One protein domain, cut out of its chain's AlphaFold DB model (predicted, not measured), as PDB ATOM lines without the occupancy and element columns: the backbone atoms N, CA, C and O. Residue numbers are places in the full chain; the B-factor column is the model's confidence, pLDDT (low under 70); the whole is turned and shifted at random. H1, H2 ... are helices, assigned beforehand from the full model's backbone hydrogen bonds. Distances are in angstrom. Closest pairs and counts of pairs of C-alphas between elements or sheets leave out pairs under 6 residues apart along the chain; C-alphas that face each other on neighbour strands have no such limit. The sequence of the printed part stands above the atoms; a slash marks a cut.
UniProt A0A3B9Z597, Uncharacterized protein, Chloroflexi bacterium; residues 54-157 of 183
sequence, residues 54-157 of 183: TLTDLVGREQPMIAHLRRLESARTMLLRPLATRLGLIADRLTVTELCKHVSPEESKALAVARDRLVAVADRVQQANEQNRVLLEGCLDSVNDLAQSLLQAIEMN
ATOM      1  N   THR A  54     -66.227  33.252  -1.842       85.00
ATOM      2  CA  THR A  54     -65.721  31.970  -2.373       85.00
ATOM      3  C   THR A  54     -64.481  32.147  -3.260       85.00
ATOM      4  O   THR A  54     -63.521  31.386  -3.123       85.00
ATOM      5  N   LEU A  55     -64.451  33.133  -4.166       84.25
ATOM      6  CA  LEU A  55     -63.258  33.401  -4.989       84.25
ATOM      7  C   LEU A  55     -62.055  33.801  -4.127       84.25
ATOM      8  O   LEU A  55     -60.945  33.312  -4.342       84.25
ATOM      9  N   THR A  56     -62.280  34.650  -3.126       84.50
ATOM     10  CA  THR A  56     -61.246  35.100  -2.187       84.50
ATOM     11  C   THR A  56     -60.713  33.932  -1.357       84.50
ATOM     12  O   THR A  56     -59.496  33.782  -1.216       84.50
ATOM     13  N   ASP A  57     -61.590  33.050  -0.882       89.75
ATOM     14  CA  ASP A  57     -61.222  31.839  -0.148       89.75
ATOM     15  C   ASP A  57     -60.423  30.858  -1.013       89.75
ATOM     16  O   ASP A  57     -59.439  30.273  -0.548       89.75
ATOM     17  N   LEU A  58     -60.801  30.677  -2.284       89.88
ATOM     18  CA  LEU A  58     -60.056  29.836  -3.225       89.88
ATOM     19  C   LEU A  58     -58.639  30.372  -3.443       89.88
ATOM     20  O   LEU A  58     -57.678  29.621  -3.264       89.88
ATOM     21  N   VAL A  59     -58.494  31.673  -3.709       88.94
ATOM     22  CA  VAL A  59     -57.178  32.326  -3.818       88.94
ATOM     23  C   VAL A  59     -56.385  32.162  -2.516       88.94
ATOM     24  O   VAL A  59     -55.199  31.822  -2.541       88.94
ATOM     25  N   GLY A  60     -57.034  32.328  -1.361       90.62
ATOM     26  CA  GLY A  60     -56.425  32.115  -0.047       90.62
ATOM     27  C   GLY A  60     -55.891  30.692   0.148       90.62
ATOM     28  O   GLY A  60     -54.813  30.506   0.717       90.62
ATOM     29  N   ARG A  61     -56.596  29.679  -0.368       93.69
ATOM     30  CA  ARG A  61     -56.187  28.264  -0.315       93.69
ATOM     31  C   ARG A  61     -55.054  27.928  -1.283       93.69
ATOM     32  O   ARG A  61     -54.262  27.032  -0.983       93.69
ATOM     33  N   GLU A  62     -54.935  28.632  -2.405       93.19
ATOM     34  CA  GLU A  62     -53.859  28.435  -3.386       93.19
ATOM     35  C   GLU A  62     -52.502  28.950  -2.885       93.19
ATOM     36  O   GLU A  62     -51.477  28.285  -3.063       93.19
ATOM     37  N   GLN A  63     -52.474  30.098  -2.200       92.31
ATOM     38  CA  GLN A  63     -51.238  30.722  -1.702       92.31
ATOM     39  C   GLN A  63     -50.314  29.782  -0.897       92.31
ATOM     40  O   GLN A  63     -49.120  29.691  -1.220       92.31
ATOM     41  N   PRO A  64     -50.790  29.033   0.122       94.44
ATOM     42  CA  PRO A  64     -49.931  28.105   0.854       94.44
ATOM     43  C   PRO A  64     -49.432  26.946  -0.021       94.44
ATOM     44  O   PRO A  64     -48.313  26.467   0.195       94.44
ATOM     45  N   MET A  65     -50.205  26.517  -1.027       93.06
ATOM     46  CA  MET A  65     -49.783  25.485  -1.980       93.06
ATOM     47  C   MET A  65     -48.657  25.998  -2.881       93.06
ATOM     48  O   MET A  65     -47.648  25.313  -3.042       93.06
ATOM     49  N   ILE A  66     -48.766  27.231  -3.386       91.81
ATOM     50  CA  ILE A  66     -47.711  27.897  -4.166       91.81
ATOM     51  C   ILE A  66     -46.437  28.042  -3.327       91.81
ATOM     52  O   ILE A  66     -45.340  27.711  -3.785       91.81
ATOM     53  N   ALA A  67     -46.561  28.482  -2.072       91.94
ATOM     54  CA  ALA A  67     -45.426  28.582  -1.158       91.94
ATOM     55  C   ALA A  67     -44.777  27.212  -0.893       91.94
ATOM     56  O   ALA A  67     -43.551  27.094  -0.826       91.94
ATOM     57  N   HIS A  68     -45.579  26.153  -0.760       91.81
ATOM     58  CA  HIS A  68     -45.074  24.791  -0.622       91.81
ATOM     59  C   HIS A  68     -44.357  24.301  -1.889       91.81
ATOM     60  O   HIS A  68     -43.233  23.815  -1.779       91.81
ATOM     61  N   LEU A  69     -44.931  24.512  -3.076       90.56
ATOM     62  CA  LEU A  69     -44.304  24.175  -4.358       90.56
ATOM     63  C   LEU A  69     -42.952  24.875  -4.538       90.56
ATOM     64  O   LEU A  69     -41.979  24.226  -4.912       90.56
ATOM     65  N   ARG A  70     -42.843  26.164  -4.188       90.50
ATOM     66  CA  ARG A  70     -41.563  26.899  -4.221       90.50
ATOM     67  C   ARG A  70     -40.502  26.268  -3.316       90.50
ATOM     68  O   ARG A  70     -39.341  26.169  -3.706       90.50
ATOM     69  N   ARG A  71     -40.891  25.808  -2.121       93.06
ATOM     70  CA  ARG A  71     -39.981  25.095  -1.208       93.06
ATOM     71  C   ARG A  71     -39.552  23.743  -1.773       93.06
ATOM     72  O   ARG A  71     -38.369  23.420  -1.701       93.06
ATOM     73  N   LEU A  72     -40.476  22.980  -2.359       89.44
ATOM     74  CA  LEU A  72     -40.159  21.704  -3.007       89.44
ATOM     75  C   LEU A  72     -39.219  21.888  -4.205       89.44
ATOM     76  O   LEU A  72     -38.287  21.109  -4.367       89.44
ATOM     77  N   GLU A  73     -39.409  22.939  -4.999       88.38
ATOM     78  CA  GLU A  73     -38.533  23.256  -6.130       88.38
ATOM     79  C   GLU A  73     -37.121  23.658  -5.672       88.38
ATOM     80  O   GLU A  73     -36.115  23.206  -6.227       88.38
ATOM     81  N   SER A  74     -37.030  24.446  -4.598       87.88
ATOM     82  CA  SER A  74     -35.749  24.771  -3.966       87.88
ATOM     83  C   SER A  74     -35.048  23.511  -3.445       87.88
ATOM     84  O   SER A  74     -33.867  23.303  -3.732       87.88
ATOM     85  N   ALA A  75     -35.780  22.621  -2.768       87.19
ATOM     86  CA  ALA A  75     -35.253  21.342  -2.297       87.19
ATOM     87  C   ALA A  75     -34.782  20.453  -3.460       87.19
ATOM     88  O   ALA A  75     -33.680  19.909  -3.404       87.19
ATOM     89  N   ARG A  76     -35.563  20.359  -4.546       87.69
ATOM     90  CA  ARG A  76     -35.185  19.641  -5.773       87.69
ATOM     91  C   ARG A  76     -33.855  20.156  -6.320       87.69
ATOM     92  O   ARG A  76     -32.941  19.372  -6.559       87.69
ATOM     93  N   THR A  77     -33.728  21.473  -6.466       84.50
ATOM     94  CA  THR A  77     -32.511  22.124  -6.979       84.50
ATOM     95  C   THR A  77     -31.310  21.890  -6.056       84.50
ATOM     96  O   THR A  77     -30.208  21.599  -6.524       84.50
ATOM     97  N   MET A  78     -31.517  21.957  -4.739       86.50
ATOM     98  CA  MET A  78     -30.473  21.705  -3.744       86.50
ATOM     99  C   MET A  78     -29.965  20.260  -3.791       86.50
ATOM    100  O   MET A  78     -28.765  20.043  -3.653       86.50
ATOM    101  N   LEU A  79     -30.846  19.283  -4.031       85.88
ATOM    102  CA  LEU A  79     -30.477  17.870  -4.171       85.88
ATOM    103  C   LEU A  79     -29.753  17.574  -5.494       85.88
ATOM    104  O   LEU A  79     -28.875  16.712  -5.536       85.88
ATOM    105  N   LEU A  80     -30.072  18.304  -6.568       83.56
ATOM    106  CA  LEU A  80     -29.417  18.136  -7.870       83.56
ATOM    107  C   LEU A  80     -27.958  18.616  -7.874       83.56
ATOM    108  O   LEU A  80     -27.134  18.027  -8.570       83.56
ATOM    109  N   ARG A  81     -27.606  19.630  -7.075       83.00
ATOM    110  CA  ARG A  81     -26.234  20.170  -6.994       83.00
ATOM    111  C   ARG A  81     -25.160  19.127  -6.642       83.00
ATOM    112  O   ARG A  81     -24.252  18.942  -7.450       83.00
ATOM    113  N   PRO A  82     -25.239  18.414  -5.503       83.06
ATOM    114  CA  PRO A  82     -24.245  17.401  -5.151       83.06
ATOM    115  C   PRO A  82     -24.265  16.200  -6.106       83.06
ATOM    116  O   PRO A  82     -23.217  15.605  -6.356       83.06
ATOM    117  N   LEU A  83     -25.424  15.864  -6.689       82.75
ATOM    118  CA  LEU A  83     -25.513  14.835  -7.729       82.75
ATOM    119  C   LEU A  83     -24.734  15.236  -8.985       82.75
ATOM    120  O   LEU A  83     -23.976  14.423  -9.508       82.75
ATOM    121  N   ALA A  84     -24.856  16.488  -9.426       83.38
ATOM    122  CA  ALA A  84     -24.104  17.007 -10.561       83.38
ATOM    123  C   ALA A  84     -22.595  16.967 -10.301       83.38
ATOM    124  O   ALA A  84     -21.848  16.459 -11.133       83.38
ATOM    125  N   THR A  85     -22.150  17.406  -9.117       84.88
ATOM    126  CA  THR A  85     -20.736  17.334  -8.718       84.88
ATOM    127  C   THR A  85     -20.206  15.902  -8.758       84.88
ATOM    128  O   THR A  85     -19.137  15.667  -9.315       84.88
ATOM    129  N   ARG A  86     -20.960  14.929  -8.229       84.50
ATOM    130  CA  ARG A  86     -20.567  13.510  -8.240       84.50
ATOM    131  C   ARG A  86     -20.459  12.931  -9.652       84.50
ATOM    132  O   ARG A  86     -19.663  12.028  -9.877       84.50
ATOM    133  N   LEU A  87     -21.256  13.443 -10.585       82.94
ATOM    134  CA  LEU A  87     -21.294  13.002 -11.978       82.94
ATOM    135  C   LEU A  87     -20.365  13.812 -12.901       82.94
ATOM    136  O   LEU A  87     -20.313  13.532 -14.095       82.94
ATOM    137  N   GLY A  88     -19.642  14.814 -12.381       82.62
ATOM    138  CA  GLY A  88     -18.808  15.709 -13.191       82.62
ATOM    139  C   GLY A  88     -19.610  16.650 -14.102       82.62
ATOM    140  O   GLY A  88     -19.095  17.111 -15.119       82.62
ATOM    141  N   LEU A  89     -20.873  16.922 -13.762       82.81
ATOM    142  CA  LEU A  89     -21.804  17.737 -14.543       82.81
ATOM    143  C   LEU A  89     -21.945  19.150 -13.964       82.81
ATOM    144  O   LEU A  89     -21.750  19.396 -12.773       82.81
ATOM    145  N   ILE A  90     -22.362  20.088 -14.816       79.62
ATOM    146  CA  ILE A  90     -22.685  21.458 -14.406       79.62
ATOM    147  C   ILE A  90     -24.054  21.457 -13.718       79.62
ATOM    148  O   ILE A  90     -25.080  21.242 -14.365       79.62
ATOM    149  N   ALA A  91     -24.069  21.732 -12.413       74.44
ATOM    150  CA  ALA A  91     -25.268  21.671 -11.575       74.44
ATOM    151  C   ALA A  91     -26.431  22.535 -12.073       74.44
ATOM    152  O   ALA A  91     -27.567  22.071 -12.097       74.44
ATOM    153  N   ASP A  92     -26.148  23.753 -12.534       72.81
ATOM    154  CA  ASP A  92     -27.185  24.694 -12.978       72.81
ATOM    155  C   ASP A  92     -27.827  24.303 -14.324       72.81
ATOM    156  O   ASP A  92     -28.795  24.924 -14.756       72.81
ATOM    157  N   ARG A  93     -27.312  23.265 -14.999       69.94
ATOM    158  CA  ARG A  93     -27.880  22.713 -16.241       69.94
ATOM    159  C   ARG A  93     -28.406  21.287 -16.081       69.94
ATOM    160  O   ARG A  93     -28.894  20.710 -17.053       69.94
ATOM    161  N   LEU A  94     -28.305  20.703 -14.884       80.12
ATOM    162  CA  LEU A  94     -28.720  19.327 -14.653       80.12
ATOM    163  C   LEU A  94     -30.247  19.240 -14.563       80.12
ATOM    164  O   LEU A  94     -30.863  19.734 -13.621       80.12
ATOM    165  N   THR A  95     -30.859  18.566 -15.533       86.31
ATOM    166  CA  THR A  95     -32.292  18.242 -15.512       86.31
ATOM    167  C   THR A  95     -32.514  16.818 -15.006       86.31
ATOM    168  O   THR A  95     -31.618  15.979 -15.084       86.31
ATOM    169  N   VAL A  96     -33.728  16.501 -14.540       84.62
ATOM    170  CA  VAL A  96     -34.095  15.115 -14.180       84.62
ATOM    171  C   VAL A  96     -33.961  14.180 -15.389       84.62
ATOM    172  O   VAL A  96     -33.525  13.042 -15.249       84.62
ATOM    173  N   THR A  97     -34.272  14.672 -16.592       87.69
ATOM    174  CA  THR A  97     -34.076  13.942 -17.853       87.69
ATOM    175  C   THR A  97     -32.607  13.637 -18.118       87.69
ATOM    176  O   THR A  97     -32.288  12.531 -18.544       87.69
ATOM    177  N   GLU A  98     -31.714  14.586 -17.846       87.94
ATOM    178  CA  GLU A  98     -30.278  14.361 -17.994       87.94
ATOM    179  C   GLU A  98     -29.762  13.387 -16.933       87.94
ATOM    180  O   GLU A  98     -29.044  12.448 -17.259       87.94
ATOM    181  N   LEU A  99     -30.221  13.522 -15.684       87.38
ATOM    182  CA  LEU A  99     -29.863  12.623 -14.586       87.38
ATOM    183  C   LEU A  99     -30.201  11.153 -14.891       87.38
ATOM    184  O   LEU A  99     -29.424  10.269 -14.540       87.38
ATOM    185  N   CYS A 100     -31.301  10.887 -15.604       88.81
ATOM    186  CA  CYS A 100     -31.700   9.535 -16.017       88.81
ATOM    187  C   CYS A 100     -30.638   8.806 -16.865       88.81
ATOM    188  O   CYS A 100     -30.656   7.577 -16.913       88.81
ATOM    189  N   LYS A 101     -29.720   9.530 -17.522       90.31
ATOM    190  CA  LYS A 101     -28.635   8.951 -18.339       90.31
ATOM    191  C   LYS A 101     -27.430   8.488 -17.516       90.31
ATOM    192  O   LYS A 101     -26.567   7.794 -18.044       90.31
ATOM    193  N   HIS A 102     -27.355   8.889 -16.248       89.00
ATOM    194  CA  HIS A 102     -26.170   8.733 -15.399       89.00
ATOM    195  C   HIS A 102     -26.402   7.850 -14.164       89.00
ATOM    196  O   HIS A 102     -25.526   7.745 -13.307       89.00
ATOM    197  N   VAL A 103     -27.581   7.241 -14.054       88.06
ATOM    198  CA  VAL A 103     -27.986   6.380 -12.934       88.06
ATOM    199  C   VAL A 103     -28.268   4.959 -13.426       88.06
ATOM    200  O   VAL A 103     -28.274   4.703 -14.632       88.06
ATOM    201  N   SER A 104     -28.498   4.021 -12.505       93.25
ATOM    202  CA  SER A 104     -28.848   2.648 -12.881       93.25
ATOM    203  C   SER A 104     -30.163   2.589 -13.682       93.25
ATOM    204  O   SER A 104     -31.008   3.482 -13.555       93.25
ATOM    205  N   PRO A 105     -30.399   1.535 -14.488       93.88
ATOM    206  CA  PRO A 105     -31.646   1.392 -15.244       93.88
ATOM    207  C   PRO A 105     -32.910   1.441 -14.371       93.88
ATOM    208  O   PRO A 105     -33.938   1.974 -14.793       93.88
ATOM    209  N   GLU A 106     -32.836   0.912 -13.148       95.12
ATOM    210  CA  GLU A 106     -33.942   0.919 -12.188       95.12
ATOM    211  C   GLU A 106     -34.244   2.336 -11.678       95.12
ATOM    212  O   GLU A 106     -35.387   2.795 -11.755       95.12
ATOM    213  N   GLU A 107     -33.216   3.072 -11.245       91.75
ATOM    214  CA  GLU A 107     -33.343   4.466 -10.800       91.75
ATOM    215  C   GLU A 107     -33.799   5.388 -11.936       91.75
ATOM    216  O   GLU A 107     -34.646   6.257 -11.731       91.75
ATOM    217  N   SER A 108     -33.277   5.176 -13.147       92.12
ATOM    218  CA  SER A 108     -33.656   5.919 -14.352       92.12
ATOM    219  C   SER A 108     -35.151   5.775 -14.636       92.12
ATOM    220  O   SER A 108     -35.856   6.767 -14.834       92.12
ATOM    221  N   LYS A 109     -35.673   4.544 -14.557       94.38
ATOM    222  CA  LYS A 109     -37.101   4.265 -14.729       94.38
ATOM    223  C   LYS A 109     -37.943   4.944 -13.646       94.38
ATOM    224  O   LYS A 109     -38.962   5.555 -13.968       94.38
ATOM    225  N   ALA A 110     -37.525   4.869 -12.383       91.50
ATOM    226  CA  ALA A 110     -38.236   5.509 -11.277       91.50
ATOM    227  C   ALA A 110     -38.267   7.046 -11.414       91.50
ATOM    228  O   ALA A 110     -39.323   7.661 -11.248       91.50
ATOM    229  N   LEU A 111     -37.136   7.661 -11.779       92.00
ATOM    230  CA  LEU A 111     -37.026   9.102 -12.025       92.00
ATOM    231  C   LEU A 111     -37.884   9.554 -13.206       92.00
ATOM    232  O   LEU A 111     -38.573  10.568 -13.094       92.00
ATOM    233  N   ALA A 112     -37.881   8.803 -14.310       91.12
ATOM    234  CA  ALA A 112     -38.706   9.103 -15.476       91.12
ATOM    235  C   ALA A 112     -40.199   9.089 -15.119       91.12
ATOM    236  O   ALA A 112     -40.896  10.062 -15.389       91.12
ATOM    237  N   VAL A 113     -40.672   8.055 -14.413       94.12
ATOM    238  CA  VAL A 113     -42.075   7.963 -13.964       94.12
ATOM    239  C   VAL A 113     -42.454   9.130 -13.047       94.12
ATOM    240  O   VAL A 113     -43.519   9.728 -13.211       94.12
ATOM    241  N   ALA A 114     -41.592   9.482 -12.088       90.50
ATOM    242  CA  ALA A 114     -41.844  10.598 -11.177       90.50
ATOM    243  C   ALA A 114     -41.882  11.950 -11.912       90.50
ATOM    244  O   ALA A 114     -42.779  12.760 -11.666       90.50
ATOM    245  N   ARG A 115     -40.942  12.177 -12.839       92.00
ATOM    246  CA  ARG A 115     -40.891  13.370 -13.697       92.00
ATOM    247  C   ARG A 115     -42.144  13.481 -14.554       92.00
ATOM    248  O   ARG A 115     -42.765  14.537 -14.562       92.00
ATOM    249  N   ASP A 116     -42.516  12.414 -15.251       93.88
ATOM    250  CA  ASP A 116     -43.632  12.437 -16.201       93.88
ATOM    251  C   ASP A 116     -44.955  12.696 -15.479       93.88
ATOM    252  O   ASP A 116     -45.776  13.487 -15.940       93.88
ATOM    253  N   ARG A 117     -45.127  12.121 -14.281       94.38
ATOM    254  CA  ARG A 117     -46.262  12.439 -13.409       94.38
ATOM    255  C   ARG A 117     -46.271  13.908 -12.985       94.38
ATOM    256  O   ARG A 117     -47.335  14.521 -12.993       94.38
ATOM    257  N   LEU A 118     -45.121  14.461 -12.591       90.06
ATOM    258  CA  LEU A 118     -45.011  15.864 -12.186       90.06
ATOM    259  C   LEU A 118     -45.369  16.806 -13.344       90.06
ATOM    260  O   LEU A 118     -46.184  17.702 -13.149       90.06
ATOM    261  N   VAL A 119     -44.803  16.571 -14.532       91.75
ATOM    262  CA  VAL A 119     -45.075  17.362 -15.747       91.75
ATOM    263  C   VAL A 119     -46.557  17.292 -16.105       91.75
ATOM    264  O   VAL A 119     -47.204  18.326 -16.209       91.75
ATOM    265  N   ALA A 120     -47.134  16.090 -16.167       94.75
ATOM    266  CA  ALA A 120     -48.540  15.923 -16.522       94.75
ATOM    267  C   ALA A 120     -49.503  16.632 -15.551       94.75
ATOM    268  O   ALA A 120     -50.538  17.148 -15.971       94.75
ATOM    269  N   VAL A 121     -49.201  16.647 -14.248       91.69
ATOM    270  CA  VAL A 121     -50.024  17.365 -13.261       91.69
ATOM    271  C   VAL A 121     -49.819  18.878 -13.369       91.69
ATOM    272  O   VAL A 121     -50.803  19.612 -13.310       91.69
ATOM    273  N   ALA A 122     -48.582  19.342 -13.562       90.44
ATOM    274  CA  ALA A 122     -48.282  20.762 -13.740       90.44
ATOM    275  C   ALA A 122     -48.988  21.343 -14.977       90.44
ATOM    276  O   ALA A 122     -49.636  22.383 -14.870       90.44
ATOM    277  N   ASP A 123     -48.959  20.626 -16.102       94.56
ATOM    278  CA  ASP A 123     -49.626  21.038 -17.341       94.56
ATOM    279  C   ASP A 123     -51.142  21.172 -17.152       94.56
ATOM    280  O   ASP A 123     -51.750  22.133 -17.620       94.56
ATOM    281  N   ARG A 124     -51.773  20.244 -16.416       95.31
ATOM    282  CA  ARG A 124     -53.213  20.318 -16.110       95.31
ATOM    283  C   ARG A 124     -53.565  21.536 -15.264       95.31
ATOM    284  O   ARG A 124     -54.577  22.178 -15.527       95.31
ATOM    285  N   VAL A 125     -52.742  21.854 -14.262       93.19
ATOM    286  CA  VAL A 125     -52.937  23.051 -13.428       93.19
ATOM    287  C   VAL A 125     -52.793  24.315 -14.277       93.19
ATOM    288  O   VAL A 125     -53.628  25.209 -14.174       93.19
ATOM    289  N   GLN A 126     -51.790  24.372 -15.157       92.31
ATOM    290  CA  GLN A 126     -51.588  25.512 -16.051       92.31
ATOM    291  C   GLN A 126     -52.762  25.699 -17.020       92.31
ATOM    292  O   GLN A 126     -53.242  26.818 -17.181       92.31
ATOM    293  N   GLN A 127     -53.258  24.617 -17.626       95.19
ATOM    294  CA  GLN A 127     -54.413  24.662 -18.527       95.19
ATOM    295  C   GLN A 127     -55.683  25.136 -17.815       95.19
ATOM    296  O   GLN A 127     -56.386  25.997 -18.339       95.19
ATOM    297  N   ALA A 128     -55.966  24.613 -16.618       92.00
ATOM    298  CA  ALA A 128     -57.128  25.032 -15.837       92.00
ATOM    299  C   ALA A 128     -57.038  26.514 -15.435       92.00
ATOM    300  O   ALA A 128     -58.012  27.253 -15.557       92.00
ATOM    301  N   ASN A 129     -55.857  26.974 -15.015       90.44
ATOM    302  CA  ASN A 129     -55.646  28.375 -14.664       90.44
ATOM    303  C   ASN A 129     -55.800  29.312 -15.874       90.44
ATOM    304  O   ASN A 129     -56.372  30.392 -15.755       90.44
ATOM    305  N   GLU A 130     -55.332  28.890 -17.047       93.31
ATOM    306  CA  GLU A 130     -55.486  29.656 -18.285       93.31
ATOM    307  C   GLU A 130     -56.955  29.762 -18.720       93.31
ATOM    308  O   GLU A 130     -57.408  30.832 -19.118       93.31
ATOM    309  N   GLN A 131     -57.730  28.684 -18.576       91.19
ATOM    310  CA  GLN A 131     -59.178  28.724 -18.810       91.19
ATOM    311  C   GLN A 131     -59.875  29.709 -17.866       91.19
ATOM    312  O   GLN A 131     -60.692  30.511 -18.318       91.19
ATOM    313  N   ASN A 132     -59.516  29.700 -16.577       89.75
ATOM    314  CA  ASN A 132     -60.042  30.663 -15.608       89.75
ATOM    315  C   ASN A 132     -59.699  32.107 -16.006       89.75
ATOM    316  O   ASN A 132     -60.569  32.974 -15.955       89.75
ATOM    317  N   ARG A 133     -58.459  32.362 -16.450       89.56
ATOM    318  CA  ARG A 133     -58.011  33.682 -16.920       89.56
ATOM    319  C   ARG A 133     -58.862  34.185 -18.089       89.56
ATOM    320  O   ARG A 133     -59.406  35.280 -18.008       89.56
ATOM    321  N   VAL A 134     -59.018  33.372 -19.137       91.38
ATOM    322  CA  VAL A 134     -59.796  33.729 -20.339       91.38
ATOM    323  C   VAL A 134     -61.259  34.027 -20.005       91.38
ATOM    324  O   VAL A 134     -61.829  34.981 -20.532       91.38
ATOM    325  N   LEU A 135     -61.875  33.240 -19.117       86.38
ATOM    326  CA  LEU A 135     -63.258  33.474 -18.689       86.38
ATOM    327  C   LEU A 135     -63.411  34.812 -17.957       86.38
ATOM    328  O   LEU A 135     -64.331  35.572 -18.257       86.38
ATOM    329  N   LEU A 136     -62.504  35.115 -17.023       86.12
ATOM    330  CA  LEU A 136     -62.529  36.371 -16.270       86.12
ATOM    331  C   LEU A 136     -62.301  37.588 -17.179       86.12
ATOM    332  O   LEU A 136     -63.016  38.580 -17.048       86.12
ATOM    333  N   GLU A 137     -61.364  37.500 -18.123       87.25
ATOM    334  CA  GLU A 137     -61.110  38.557 -19.113       87.25
ATOM    335  C   GLU A 137     -62.334  38.814 -19.992       87.25
ATOM    336  O   GLU A 137     -62.807  39.947 -20.060       87.25
ATOM    337  N   GLY A 138     -62.942  37.767 -20.558       85.81
ATOM    338  CA  GLY A 138     -64.151  37.916 -21.374       85.81
ATOM    339  C   GLY A 138     -65.327  38.535 -20.606       85.81
ATOM    340  O   GLY A 138     -66.108  39.308 -21.169       85.81
ATOM    341  N   CYS A 139     -65.452  38.247 -19.304       82.38
ATOM    342  CA  CYS A 139     -66.439  38.905 -18.449       82.38
ATOM    343  C   CYS A 139     -66.164  40.408 -18.287       82.38
ATOM    344  O   CYS A 139     -67.120  41.189 -18.350       82.38
ATOM    345  N   LEU A 140     -64.903  40.807 -18.087       83.88
ATOM    346  CA  LEU A 140     -64.495  42.210 -17.949       83.88
ATOM    347  C   LEU A 140     -64.684  42.984 -19.257       83.88
ATOM    348  O   LEU A 140     -65.320  44.039 -19.235       83.88
ATOM    349  N   ASP A 141     -64.234  42.427 -20.382       86.88
ATOM    350  CA  ASP A 141     -64.398  43.021 -21.714       86.88
ATOM    351  C   ASP A 141     -65.879  43.275 -22.004       86.88
ATOM    352  O   ASP A 141     -66.289  44.390 -22.318       86.88
ATOM    353  N   SER A 142     -66.727  42.279 -21.728       82.00
ATOM    354  CA  SER A 142     -68.175  42.411 -21.900       82.00
ATOM    355  C   SER A 142     -68.797  43.510 -21.024       82.00
ATOM    356  O   SER A 142     -69.884  43.991 -21.342       82.00
ATOM    357  N   VAL A 143     -68.230  43.840 -19.849       79.94
ATOM    358  CA  VAL A 143     -68.714  44.974 -19.022       79.94
ATOM    359  C   VAL A 143     -68.273  46.287 -19.667       79.94
ATOM    360  O   VAL A 143     -69.080  47.208 -19.798       79.94
ATOM    361  N   ASN A 144     -67.002  46.359 -20.062       80.19
ATOM    362  CA  ASN A 144     -66.387  47.560 -20.607       80.19
ATOM    363  C   ASN A 144     -67.016  47.982 -21.945       80.19
ATOM    364  O   ASN A 144     -67.370  49.149 -22.107       80.19
ATOM    365  N   ASP A 145     -67.248  47.035 -22.855       84.12
ATOM    366  CA  ASP A 145     -67.851  47.292 -24.169       84.12
ATOM    367  C   ASP A 145     -69.255  47.890 -24.051       84.12
ATOM    368  O   ASP A 145     -69.616  48.818 -24.784       84.12
ATOM    369  N   LEU A 146     -70.049  47.400 -23.093       80.12
ATOM    370  CA  LEU A 146     -71.370  47.953 -22.816       80.12
ATOM    371  C   LEU A 146     -71.254  49.385 -22.286       80.12
ATOM    372  O   LEU A 146     -71.934  50.269 -22.797       80.12
ATOM    373  N   ALA A 147     -70.380  49.634 -21.308       76.12
ATOM    374  CA  ALA A 147     -70.178  50.974 -20.756       76.12
ATOM    375  C   ALA A 147     -69.742  51.980 -21.835       76.12
ATOM    376  O   ALA A 147     -70.298  53.074 -21.921       76.12
ATOM    377  N   GLN A 148     -68.805  51.591 -22.702       80.44
ATOM    378  CA  GLN A 148     -68.341  52.427 -23.805       80.44
ATOM    379  C   GLN A 148     -69.444  52.689 -24.837       80.44
ATOM    380  O   GLN A 148     -69.620  53.828 -25.268       80.44
ATOM    381  N   SER A 149     -70.224  51.666 -25.193       80.75
ATOM    382  CA  SER A 149     -71.353  51.808 -26.122       80.75
ATOM    383  C   SER A 149     -72.438  52.737 -25.566       80.75
ATOM    384  O   SER A 149     -73.000  53.543 -26.306       80.75
ATOM    385  N   LEU A 150     -72.706  52.673 -24.256       77.56
ATOM    386  CA  LEU A 150     -73.640  53.576 -23.579       77.56
ATOM    387  C   LEU A 150     -73.153  55.023 -23.583       77.56
ATOM    388  O   LEU A 150     -73.928  55.922 -23.898       77.56
ATOM    389  N   LEU A 151     -71.877  55.249 -23.263       72.94
ATOM    390  CA  LEU A 151     -71.281  56.584 -23.297       72.94
ATOM    391  C   LEU A 151     -71.378  57.190 -24.699       72.94
ATOM    392  O   LEU A 151     -71.859  58.309 -24.838       72.94
ATOM    393  N   GLN A 152     -71.045  56.425 -25.740       72.06
ATOM    394  CA  GLN A 152     -71.174  56.877 -27.129       72.06
ATOM    395  C   GLN A 152     -72.626  57.187 -27.520       72.06
ATOM    396  O   GLN A 152     -72.883  58.189 -28.185       72.06
ATOM    397  N   ALA A 153     -73.593  56.365 -27.096       69.62
ATOM    398  CA  ALA A 153     -75.010  56.603 -27.376       69.62
ATOM    399  C   ALA A 153     -75.546  57.879 -26.697       69.62
ATOM    400  O   ALA A 153     -76.392  58.570 -27.264       69.62
ATOM    401  N   ILE A 154     -75.039  58.202 -25.504       65.69
ATOM    402  CA  ILE A 154     -75.395  59.411 -24.749       65.69
ATOM    403  C   ILE A 154     -74.687  60.650 -25.326       65.69
ATOM    404  O   ILE A 154     -75.323  61.688 -25.505       65.69
ATOM    405  N   GLU A 155     -73.401  60.550 -25.669       58.62
ATOM    406  CA  GLU A 155     -72.606  61.644 -26.252       58.62
ATOM    407  C   GLU A 155     -73.105  62.072 -27.640       58.62
ATOM    408  O   GLU A 155     -73.066  63.256 -27.974       58.62
ATOM    409  N   MET A 156     -73.650  61.139 -28.428       51.78
ATOM    410  CA  MET A 156     -74.298  61.435 -29.714       51.78
ATOM    411  C   MET A 156     -75.670  62.114 -29.565       51.78
ATOM    412  O   MET A 156     -76.290  62.459 -30.571       51.78
ATOM    413  N   ASN A 157     -76.141  62.351 -28.333       51.91
ATOM    414  CA  ASN A 157     -77.437  62.963 -28.051       51.91
ATOM    415  C   ASN A 157     -77.328  64.246 -27.185       51.91
ATOM    416  O   ASN A 157     -77.892  64.325 -26.091       51.91
TER     417      ASN A 157
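AT A GLANCE: This is residues 54 to 157 of the 183 residues of an uncharacterized protein of Chloroflexi bacterium (UniProt A0A3B9Z597). What shape is it? Long H3 and shorter H1 run roughly opposite ways without touching, bridged at one end by a stretch holding tiny H2. What makes it? The 104 printed residues include H1, H2 and H3 in chain order and no named strand; the class is all helix. It is extended, spanning 78 by 27 by 22 A, with a radius of gyration of the C-alphas of 23.3 A.

HOW THE PARTS SIT: What touches? H3, residues 105 to 155, touches H2, residues 96 to 99, with residues 108 to 115 alone; the closest C-alphas, 96 and 111, are 7.0 A apart. What else? H1, residues 54 to 87, is near H2 but apart from H3. In H1 26 of 30 O i to N i+4 pairs are within hydrogen-bond range, in H3 46 of 47.

IN THESE COORDINATES: How long? From first to last C-alpha H3 measures 73.7 A, H1 49.3 A. Where? H1 begins at C-alpha 54 (-65.721, 31.970, -2.373); H3 ends at C-alpha 155 (-72.606, 61.644, -26.252).

THE WHOLE: How large? The farthest C-alphas, 104 and 157, are 78.9 A apart; the printed part has no cut. Low confidence? Residues 93 and 153 to 157 have pLDDT under 70.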